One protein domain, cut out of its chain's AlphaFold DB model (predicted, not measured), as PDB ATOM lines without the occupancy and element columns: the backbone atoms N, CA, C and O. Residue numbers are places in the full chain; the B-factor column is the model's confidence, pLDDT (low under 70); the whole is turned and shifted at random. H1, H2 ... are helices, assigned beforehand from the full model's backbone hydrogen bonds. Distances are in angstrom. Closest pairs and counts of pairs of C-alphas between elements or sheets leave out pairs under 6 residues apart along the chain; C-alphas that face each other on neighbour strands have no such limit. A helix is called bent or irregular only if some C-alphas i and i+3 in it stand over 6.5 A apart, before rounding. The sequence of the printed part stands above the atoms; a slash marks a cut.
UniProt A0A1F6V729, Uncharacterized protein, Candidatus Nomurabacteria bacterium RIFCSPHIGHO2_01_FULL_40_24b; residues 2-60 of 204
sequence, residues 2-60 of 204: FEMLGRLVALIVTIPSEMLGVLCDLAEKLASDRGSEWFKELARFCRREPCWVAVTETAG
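Overview. This is residues 2 to 60 of the 204 residues of an uncharacterized protein of Candidatus Nomurabacteria bacterium RIFCSPHIGHO2_01_FULL_40_24b (UniProt A0A1F6V729). The model is a loose zigzag of four helices with no shared core: H1 is an arm at one end, H1 and the longest helix H2 form an open V round a tight link, H3 turns off from the far end of H2 at a corner, and short H4 folds back alongside H3 at the other end of the zigzag. Residues 2 to 11, which belong to H1, stick out free of the rest. The printed part has 59 residues, with four named helices in the order H1, H2, H3, H4 and no named strand; the class is all helix, and the helices hold 44 of the 59 residues. The whole is loose, with a radius of gyration of the C-alphas of 13.1 A, and the C-alphas span 35 by 25 by 24 A along their three main axes.

Arrangement. H1, residues 2 to 12, touches no helix, and its residues 2 to 11 stand free. A tight link of 4 residues joins it to H2, residues 17 to 31. H1 and H2 are only just apart, with their closest C-alphas 8.2 A from each other. A tight link of 3 residues then joins H2 to H3, residues 35 to 46. H2 and H3 touch only at the corner by their link, with 5 pairs of C-alphas within 8 A. H2 touches H3 with residues 29 to 30 alone, and H3 touches H2 with residues 35 to 39 alone; the closest C-alphas of the two are those of Leu 30 and Trp 38, 5.8 A apart. The lines of H2 and H3 stand at a steep tilt of 47 degrees, and the two run opposite ways. A short link of 6 residues leads from H3 to H4, residues 53 to 58. H3 and H4 only just touch, with 3 pairs of C-alphas within 8 A, and H3 does so with residues 37 to 41 alone. Their closest C-alphas are those of Glu 37 and Val 55, 7.2 A apart. H3 and H4 form a helical hairpin, running opposite ways at a shallow tilt of 19 degrees. H1 is apart from H3 and from H4, and H2 is apart from H4. In H1, H3 and H4 every backbone O i to N i+4 pair is within hydrogen-bond range, while in H2 it is 9 of 11.

Along the chain. H1 begins at C-alpha 2, at (10.030, -25.515, -20.780), and ends at Ile 12; its first and last C-alphas are 15.5 A apart. H2 runs from Ser 17, with its C-alpha at (-9.846, -14.641, -11.063), to Ala 31, and measures 21.3 A from first to last C-alpha. H2 is irregular, but only just: C-alphas 18 and 21 are 6.6 A apart. H3 runs from Gly 35 to Cys 46 and measures 16.2 A. H4 runs from Val 53 to Thr 58, whose C-alpha lies at (-21.382, -41.691, -16.940).

Size, cuts and confidence. The two C-alphas farthest apart are those of Glu 3 and Gly 60, at 39.1 A. Without residues 2 to 11, the body of 49 residues spans 31 by 24 by 17 A, with a radius of gyration of 11.8 A. The printed part runs from residue 2 to residue 60 without a cut, and it has no long link. The mean pLDDT of the printed part is 76.4. Eleven residues are under 70: residue 2, residues 4 to 5 and residues 53 to 60. H3 has a mean pLDDT of 85, and H4 has one of 53.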
ATOM      1  N   PHE A   2      10.097 -26.724 -21.629       52.16
ATOM      2  CA  PHE A   2      10.030 -25.515 -20.780       52.16
ATOM      3  C   PHE A   2       9.352 -24.293 -21.430       52.16
ATOM      4  O   PHE A   2       8.644 -23.550 -20.759       52.16
ATOM      5  N   GLU A   3       9.491 -24.123 -22.744       70.19
ATOM      6  CA  GLU A   3       8.902 -22.990 -23.473       70.19
ATOM      7  C   GLU A   3       7.364 -23.055 -23.563       70.19
ATOM      8  O   GLU A   3       6.679 -22.035 -23.496       70.19
ATOM      9  N   MET A   4       6.800 -24.268 -23.644       67.50
ATOM     10  CA  MET A   4       5.346 -24.472 -23.627       67.50
ATOM     11  C   MET A   4       4.753 -24.226 -22.241       67.50
ATOM     12  O   MET A   4       3.675 -23.646 -22.137       67.50
ATOM     13  N   LEU A   5       5.470 -24.625 -21.187       67.00
ATOM     14  CA  LEU A   5       5.046 -24.390 -19.808       67.00
ATOM     15  C   LEU A   5       5.022 -22.887 -19.493       67.00
ATOM     16  O   LEU A   5       4.052 -22.397 -18.925       67.00
ATOM     17  N   GLY A   6       6.037 -22.138 -19.944       75.00
ATOM     18  CA  GLY A   6       6.091 -20.682 -19.779       75.00
ATOM     19  C   GLY A   6       4.936 -19.951 -20.468       75.00
ATOM     20  O   GLY A   6       4.323 -19.068 -19.870       75.00
ATOM     21  N   ARG A   7       4.574 -20.354 -21.694       76.44
ATOM     22  CA  ARG A   7       3.410 -19.791 -22.405       76.44
ATOM     23  C   ARG A   7       2.084 -20.133 -21.729       76.44
ATOM     24  O   ARG A   7       1.199 -19.285 -21.681       76.44
ATOM     25  N   LEU A   8       1.951 -21.346 -21.195       71.56
ATOM     26  CA  LEU A   8       0.754 -21.768 -20.471       71.56
ATOM     27  C   LEU A   8       0.566 -20.949 -19.187       71.56
ATOM     28  O   LEU A   8      -0.518 -20.425 -18.954       71.56
ATOM     29  N   VAL A   9       1.630 -20.775 -18.399       74.94
ATOM     30  CA  VAL A   9       1.602 -19.955 -17.177       74.94
ATOM     31  C   VAL A   9       1.273 -18.499 -17.506       74.94
ATOM     32  O   VAL A   9       0.426 -17.908 -16.844       74.94
ATOM     33  N   ALA A  10       1.871 -17.941 -18.566       79.69
ATOM     34  CA  ALA A  10       1.576 -16.584 -19.026       79.69
ATOM     35  C   ALA A  10       0.106 -16.398 -19.444       79.69
ATOM     36  O   ALA A  10      -0.468 -15.344 -19.202       79.69
ATOM     37  N   LEU A  11      -0.525 -17.417 -20.033       78.69
ATOM     38  CA  LEU A  11      -1.952 -17.378 -20.355       78.69
ATOM     39  C   LEU A  11      -2.817 -17.496 -19.097       78.69
ATOM     40  O   LEU A  11      -3.763 -16.731 -18.949       78.69
ATOM     41  N   ILE A  12      -2.473 -18.383 -18.157       75.94
ATOM     42  CA  ILE A  12      -3.233 -18.572 -16.910       75.94
ATOM     43  C   ILE A  12      -3.296 -17.278 -16.086       75.94
ATOM     44  O   ILE A  12      -4.363 -16.935 -15.587       75.94
ATOM     45  N   VAL A  13      -2.201 -16.515 -15.996       80.06
ATOM     46  CA  VAL A  13      -2.185 -15.240 -15.245       80.06
ATOM     47  C   VAL A  13      -2.999 -14.119 -15.901       80.06
ATOM     48  O   VAL A  13      -3.257 -13.105 -15.261       80.06
ATOM     49  N   THR A  14      -3.408 -14.281 -17.165       83.00
ATOM     50  CA  THR A  14      -4.264 -13.308 -17.874       83.00
ATOM     51  C   THR A  14      -5.756 -13.605 -17.737       83.00
ATOM     52  O   THR A  14      -6.584 -12.818 -18.193       83.00
ATOM     53  N   ILE A  15      -6.113 -14.733 -17.122       81.62
ATOM     54  CA  ILE A  15      -7.501 -15.163 -16.978       81.62
ATOM     55  C   ILE A  15      -8.118 -14.474 -15.749       81.62
ATOM     56  O   ILE A  15      -7.473 -14.421 -14.699       81.62
ATOM     57  N   PRO A  16      -9.362 -13.957 -15.841       88.31
ATOM     58  CA  PRO A  16     -10.061 -13.384 -14.695       88.31
ATOM     59  C   PRO A  16     -10.096 -14.349 -13.507       88.31
ATOM     60  O   PRO A  16     -10.342 -15.545 -13.678       88.31
ATOM     61  N   SER A  17      -9.899 -13.833 -12.292       80.31
ATOM     62  CA  SER A  17      -9.846 -14.641 -11.063       80.31
ATOM     63  C   SER A  17     -11.104 -15.488 -10.845       80.31
ATOM     64  O   SER A  17     -11.021 -16.609 -10.352       80.31
ATOM     65  N   GLU A  18     -12.256 -14.988 -11.284       83.56
ATOM     66  CA  GLU A  18     -13.556 -15.667 -11.264       83.56
ATOM     67  C   GLU A  18     -13.561 -16.976 -12.070       83.56
ATOM     68  O   GLU A  18     -14.287 -17.914 -11.744       83.56
ATOM     69  N   MET A  19     -12.725 -17.070 -13.108       80.50
ATOM     70  CA  MET A  19     -12.607 -18.254 -13.959       80.50
ATOM     71  C   MET A  19     -11.541 -19.239 -13.467       80.50
ATOM     72  O   MET A  19     -11.506 -20.374 -13.945       80.50
ATOM     73  N   LEU A  20     -10.694 -18.855 -12.503       78.06
ATOM     74  CA  LEU A  20      -9.655 -19.743 -11.970       78.06
ATOM     75  C   LEU A  20     -10.257 -20.991 -11.323       78.06
ATOM     76  O   LEU A  20      -9.739 -22.079 -11.541       78.06
ATOM     77  N   GLY A  21     -11.378 -20.858 -10.606       78.06
ATOM     78  CA  GLY A  21     -12.067 -22.008 -10.010       78.06
ATOM     79  C   GLY A  21     -12.489 -23.042 -11.056       78.06
ATOM     80  O   GLY A  21     -12.266 -24.235 -10.875       78.06
ATOM     81  N   VAL A  22     -13.005 -22.578 -12.198       82.00
ATOM     82  CA  VAL A  22     -13.409 -23.440 -13.321       82.00
ATOM     83  C   VAL A  22     -12.200 -24.120 -13.967       82.00
ATOM     84  O   VAL A  22     -12.277 -25.280 -14.364       82.00
ATOM     85  N   LEU A  23     -11.070 -23.422 -14.071       82.06
ATOM     86  CA  LEU A  23      -9.847 -23.990 -14.638       82.06
ATOM     87  C   LEU A  23      -9.182 -25.005 -13.715       82.06
ATOM     88  O   LEU A  23      -8.683 -26.012 -14.212       82.06
ATOM     89  N   CYS A  24      -9.184 -24.759 -12.404       79.38
ATOM     90  CA  CYS A  24      -8.714 -25.724 -11.416       79.38
ATOM     91  C   CYS A  24      -9.566 -26.995 -11.469       79.38
ATOM     92  O   CYS A  24      -9.013 -28.079 -11.622       79.38
ATOM     93  N   ASP A  25     -10.895 -26.858 -11.466       83.62
ATOM     94  CA  ASP A  25     -11.824 -27.985 -11.612       83.62
ATOM     95  C   ASP A  25     -11.584 -28.762 -12.921       83.62
ATOM     96  O   ASP A  25     -11.475 -29.989 -12.917       83.62
ATOM     97  N   LEU A  26     -11.410 -28.068 -14.052       84.19
ATOM     98  CA  LEU A  26     -11.079 -28.711 -15.326       84.19
ATOM     99  C   LEU A  26      -9.723 -29.431 -15.277       84.19
ATOM    100  O   LEU A  26      -9.597 -30.529 -15.817       84.19
ATOM    101  N   ALA A  27      -8.708 -28.835 -14.648       82.56
ATOM    102  CA  ALA A  27      -7.384 -29.434 -14.513       82.56
ATOM    103  C   ALA A  27      -7.422 -30.697 -13.641       82.56
ATOM    104  O   ALA A  27      -6.847 -31.714 -14.028       82.56
ATOM    105  N   GLU A  28      -8.146 -30.666 -12.522       79.50
ATOM    106  CA  GLU A  28      -8.380 -31.832 -11.662       79.50
ATOM    107  C   GLU A  28      -9.094 -32.949 -12.430       79.50
ATOM    108  O   GLU A  28      -8.659 -34.103 -12.424       79.50
ATOM    109  N   LYS A  29     -10.138 -32.606 -13.189       81.81
ATOM    110  CA  LYS A  29     -10.871 -33.554 -14.037       81.81
ATOM    111  C   LYS A  29     -10.000 -34.167 -15.131       81.81
ATOM    112  O   LYS A  29     -10.078 -35.373 -15.369       81.81
ATOM    113  N   LEU A  30      -9.139 -33.377 -15.768       82.81
ATOM    114  CA  LEU A  30      -8.168 -33.863 -16.754       82.81
ATOM    115  C   LEU A  30      -7.067 -34.731 -16.130       82.81
ATOM    116  O   LEU A  30      -6.541 -35.606 -16.815       82.81
ATOM    117  N   ALA A  31      -6.728 -34.509 -14.860       81.31
ATOM    118  CA  ALA A  31      -5.745 -35.299 -14.118       81.31
ATOM    119  C   ALA A  31      -6.325 -36.588 -13.504       81.31
ATOM    120  O   ALA A  31      -5.565 -37.425 -13.018       81.31
ATOM    121  N   SER A  32      -7.650 -36.760 -13.524       81.31
ATOM    122  CA  SER A  32      -8.319 -37.954 -13.000       81.31
ATOM    123  C   SER A  32      -8.030 -39.217 -13.823       81.31
ATOM    124  O   SER A  32      -7.554 -39.169 -14.961       81.31
ATOM    125  N   ASP A  33      -8.411 -40.370 -13.277       81.44
ATOM    126  CA  ASP A  33      -8.475 -41.659 -13.978       81.44
ATOM    127  C   ASP A  33      -9.340 -41.611 -15.255       81.44
ATOM    128  O   ASP A  33      -9.108 -42.354 -16.211       81.44
ATOM    129  N   ARG A  34     -10.286 -40.667 -15.313       77.38
ATOM    130  CA  ARG A  34     -11.133 -40.366 -16.475       77.38
ATOM    131  C   ARG A  34     -10.605 -39.227 -17.350       77.38
ATOM    132  O   ARG A  34     -11.312 -38.771 -18.252       77.38
ATOM    133  N   GLY A  35      -9.370 -38.776 -17.146       83.56
ATOM    134  CA  GLY A  35      -8.784 -37.632 -17.850       83.56
ATOM    135  C   GLY A  35      -8.853 -37.732 -19.377       83.56
ATOM    136  O   GLY A  35      -9.097 -36.742 -20.065       83.56
ATOM    137  N   SER A  36      -8.739 -38.947 -19.927       82.12
ATOM    138  CA  SER A  36      -8.842 -39.182 -21.375       82.12
ATOM    139  C   SER A  36     -10.247 -38.946 -21.951       82.12
ATOM    140  O   SER A  36     -10.378 -38.577 -23.119       82.12
ATOM    141  N   GLU A  37     -11.300 -39.122 -21.150       82.88
ATOM    142  CA  GLU A  37     -12.686 -38.832 -21.533       82.88
ATOM    143  C   GLU A  37     -12.959 -37.330 -21.450       82.88
ATOM    144  O   GLU A  37     -13.472 -36.742 -22.404       82.88
ATOM    145  N   TRP A  38     -12.516 -36.691 -20.364       83.50
ATOM    146  CA  TRP A  38     -12.573 -35.237 -20.199       83.50
ATOM    147  C   TRP A  38     -11.828 -34.496 -21.310       83.50
ATOM    148  O   TRP A  38     -12.345 -33.524 -21.856       83.50
ATOM    149  N   PHE A  39     -10.656 -34.988 -21.717       87.50
ATOM    150  CA  PHE A  39      -9.900 -34.406 -22.822       87.50
ATOM    151  C   PHE A  39     -10.641 -34.515 -24.162       87.50
ATOM    152  O   PHE A  39     -10.641 -33.568 -24.949       87.50
ATOM    153  N   LYS A  40     -11.311 -35.646 -24.430       86.94
ATOM    154  CA  LYS A  40     -12.116 -35.823 -25.652       86.94
ATOM    155  C   LYS A  40     -13.275 -34.835 -25.705       86.94
ATOM    156  O   LYS A  40     -13.512 -34.246 -26.760       86.94
ATOM    157  N   GLU A  41     -13.966 -34.626 -24.589       85.25
ATOM    158  CA  GLU A  41     -15.060 -33.656 -24.519       85.25
ATOM    159  C   GLU A  41     -14.570 -32.207 -24.584       85.25
ATOM    160  O   GLU A  41     -15.156 -31.405 -25.309       85.25
ATOM    161  N   LEU A  42     -13.439 -31.881 -23.952       86.62
ATOM    162  CA  LEU A  42     -12.811 -30.565 -24.087       86.62
ATOM    163  C   LEU A  42     -12.427 -30.278 -25.546       86.62
ATOM    164  O   LEU A  42     -12.669 -29.187 -26.057       86.62
ATOM    165  N   ALA A  43     -11.893 -31.275 -26.255       87.44
ATOM    166  CA  ALA A  43     -11.575 -31.145 -27.671       87.44
ATOM    167  C   ALA A  43     -12.833 -30.924 -28.533       87.44
ATOM    168  O   ALA A  43     -12.789 -30.136 -29.479       87.44
ATOM    169  N   ARG A  44     -13.956 -31.579 -28.206       86.75
ATOM    170  CA  ARG A  44     -15.261 -31.341 -28.852       86.75
ATOM    171  C   ARG A  44     -15.779 -29.928 -28.570       86.75
ATOM    172  O   ARG A  44     -16.185 -29.239 -29.503       86.75
ATOM    173  N   PHE A  45     -15.671 -29.464 -27.325       86.06
ATOM    174  CA  PHE A  45     -16.022 -28.100 -26.925       86.06
ATOM    175  C   PHE A  45     -15.233 -27.053 -27.721       86.06
ATOM    176  O   PHE A  45     -15.825 -26.145 -28.306       86.06
ATOM    177  N   CYS A  46     -13.912 -27.219 -27.847       82.56
ATOM    178  CA  CYS A  46     -13.074 -26.327 -28.651       82.56
ATOM    179  C   CYS A  46     -13.462 -26.312 -30.141       82.56
ATOM    180  O   CYS A  46     -13.306 -25.286 -30.801       82.56
ATOM    181  N   ARG A  47     -13.994 -27.422 -30.672       90.31
ATOM    182  CA  ARG A  47     -14.510 -27.525 -32.049       90.31
ATOM    183  C   ARG A  47     -15.968 -27.077 -32.205       90.31
ATOM    184  O   ARG A  47     -16.485 -27.121 -33.316       90.31
ATOM    185  N   ARG A  48     -16.615 -26.610 -31.128       86.44
ATOM    186  CA  ARG A  48     -18.044 -26.240 -31.089       86.44
ATOM    187  C   ARG A  48     -18.980 -27.392 -31.478       86.44
ATOM    188  O   ARG A  48     -20.067 -27.168 -32.006       86.44
ATOM    189  N   GLU A  49     -18.558 -28.623 -31.215       87.50
ATOM    190  CA  GLU A  49     -19.388 -29.819 -31.362       87.50
ATOM    191  C   GLU A  49     -20.260 -30.010 -30.108       87.50
ATOM    192  O   GLU A  49     -19.879 -29.556 -29.021       87.50
ATOM    193  N   PRO A  50     -21.406 -30.714 -30.207       81.44
ATOM    194  CA  PRO A  50     -22.110 -31.210 -29.031       81.44
ATOM    195  C   PRO A  50     -21.149 -32.022 -28.156       81.44
ATOM    196  O   PRO A  50     -20.548 -33.001 -28.602       81.44
ATOM    197  N   CYS A  51     -20.976 -31.580 -26.919       79.44
ATOM    198  CA  CYS A  51     -20.015 -32.120 -25.970       79.44
ATOM    199  C   CYS A  51     -20.653 -32.243 -24.589       79.44
ATOM    200  O   CYS A  51     -21.754 -31.747 -24.347       79.44
ATOM    201  N   TRP A  52     -19.963 -32.944 -23.697       72.50
ATOM    202  CA  TRP A  52     -20.350 -33.215 -22.314       72.50
ATOM    203  C   TRP A  52     -21.539 -34.171 -22.145       72.50
ATOM    204  O   TRP A  52     -21.870 -34.495 -21.016       72.50
ATOM    205  N   VAL A  53     -22.133 -34.689 -23.228       65.12
ATOM    206  CA  VAL A  53     -23.303 -35.595 -23.185       65.12
ATOM    207  C   VAL A  53     -22.954 -36.964 -22.585       65.12
ATOM    208  O   VAL A  53     -23.647 -37.457 -21.706       65.12
ATOM    209  N   ALA A  54     -21.835 -37.566 -22.997       56.47
ATOM    210  CA  ALA A  54     -21.432 -38.883 -22.497       56.47
ATOM    211  C   ALA A  54     -20.821 -38.822 -21.084       56.47
ATOM    212  O   ALA A  54     -21.000 -39.749 -20.294       56.47
ATOM    213  N   VAL A  55     -20.119 -37.731 -20.751       52.53
ATOM    214  CA  VAL A  55     -19.485 -37.537 -19.434       52.53
ATOM    215  C   VAL A  55     -20.530 -37.239 -18.361       52.53
ATOM    216  O   VAL A  55     -20.376 -37.725 -17.245       52.53
ATOM    217  N   THR A  56     -21.625 -36.543 -18.686       51.50
ATOM    218  CA  THR A  56     -22.762 -36.364 -17.764       51.50
ATOM    219  C   THR A  56     -23.579 -37.646 -17.604       51.50
ATOM    220  O   THR A  56     -24.044 -37.921 -16.502       51.50
ATOM    221  N   GLU A  57     -23.684 -38.489 -18.637       47.12
ATOM    222  CA  GLU A  57     -24.361 -39.793 -18.551       47.12
ATOM    223  C   GLU A  57     -23.566 -40.838 -17.744       47.12
ATOM    224  O   GLU A  57     -24.155 -41.609 -16.985       47.12
ATOM    225  N   THR A  58     -22.228 -40.836 -17.808       43.62
ATOM    226  CA  THR A  58     -21.382 -41.691 -16.940       43.62
ATOM    227  C   THR A  58     -21.087 -41.077 -15.572       43.62
ATOM    228  O   THR A  58     -20.857 -41.818 -14.623       43.62
ATOM    229  N   ALA A  59     -21.158 -39.750 -15.417       45.66
ATOM    230  CA  ALA A  59     -21.307 -39.105 -14.106       45.66
ATOM    231  C   ALA A  59     -22.720 -39.312 -13.509       45.66
ATOM    232  O   ALA A  59     -22.960 -39.007 -12.344       45.66
ATOM    233  N   GLY A  60     -23.650 -39.852 -14.305       46.41
ATOM    234  CA  GLY A  60     -25.091 -39.854 -14.071       46.41
ATOM    235  C   GLY A  60     -25.707 -41.192 -13.668       46.41
ATOM    236  O   GLY A  60     -26.920 -41.353 -13.768       46.41
TER     237      GLY A  60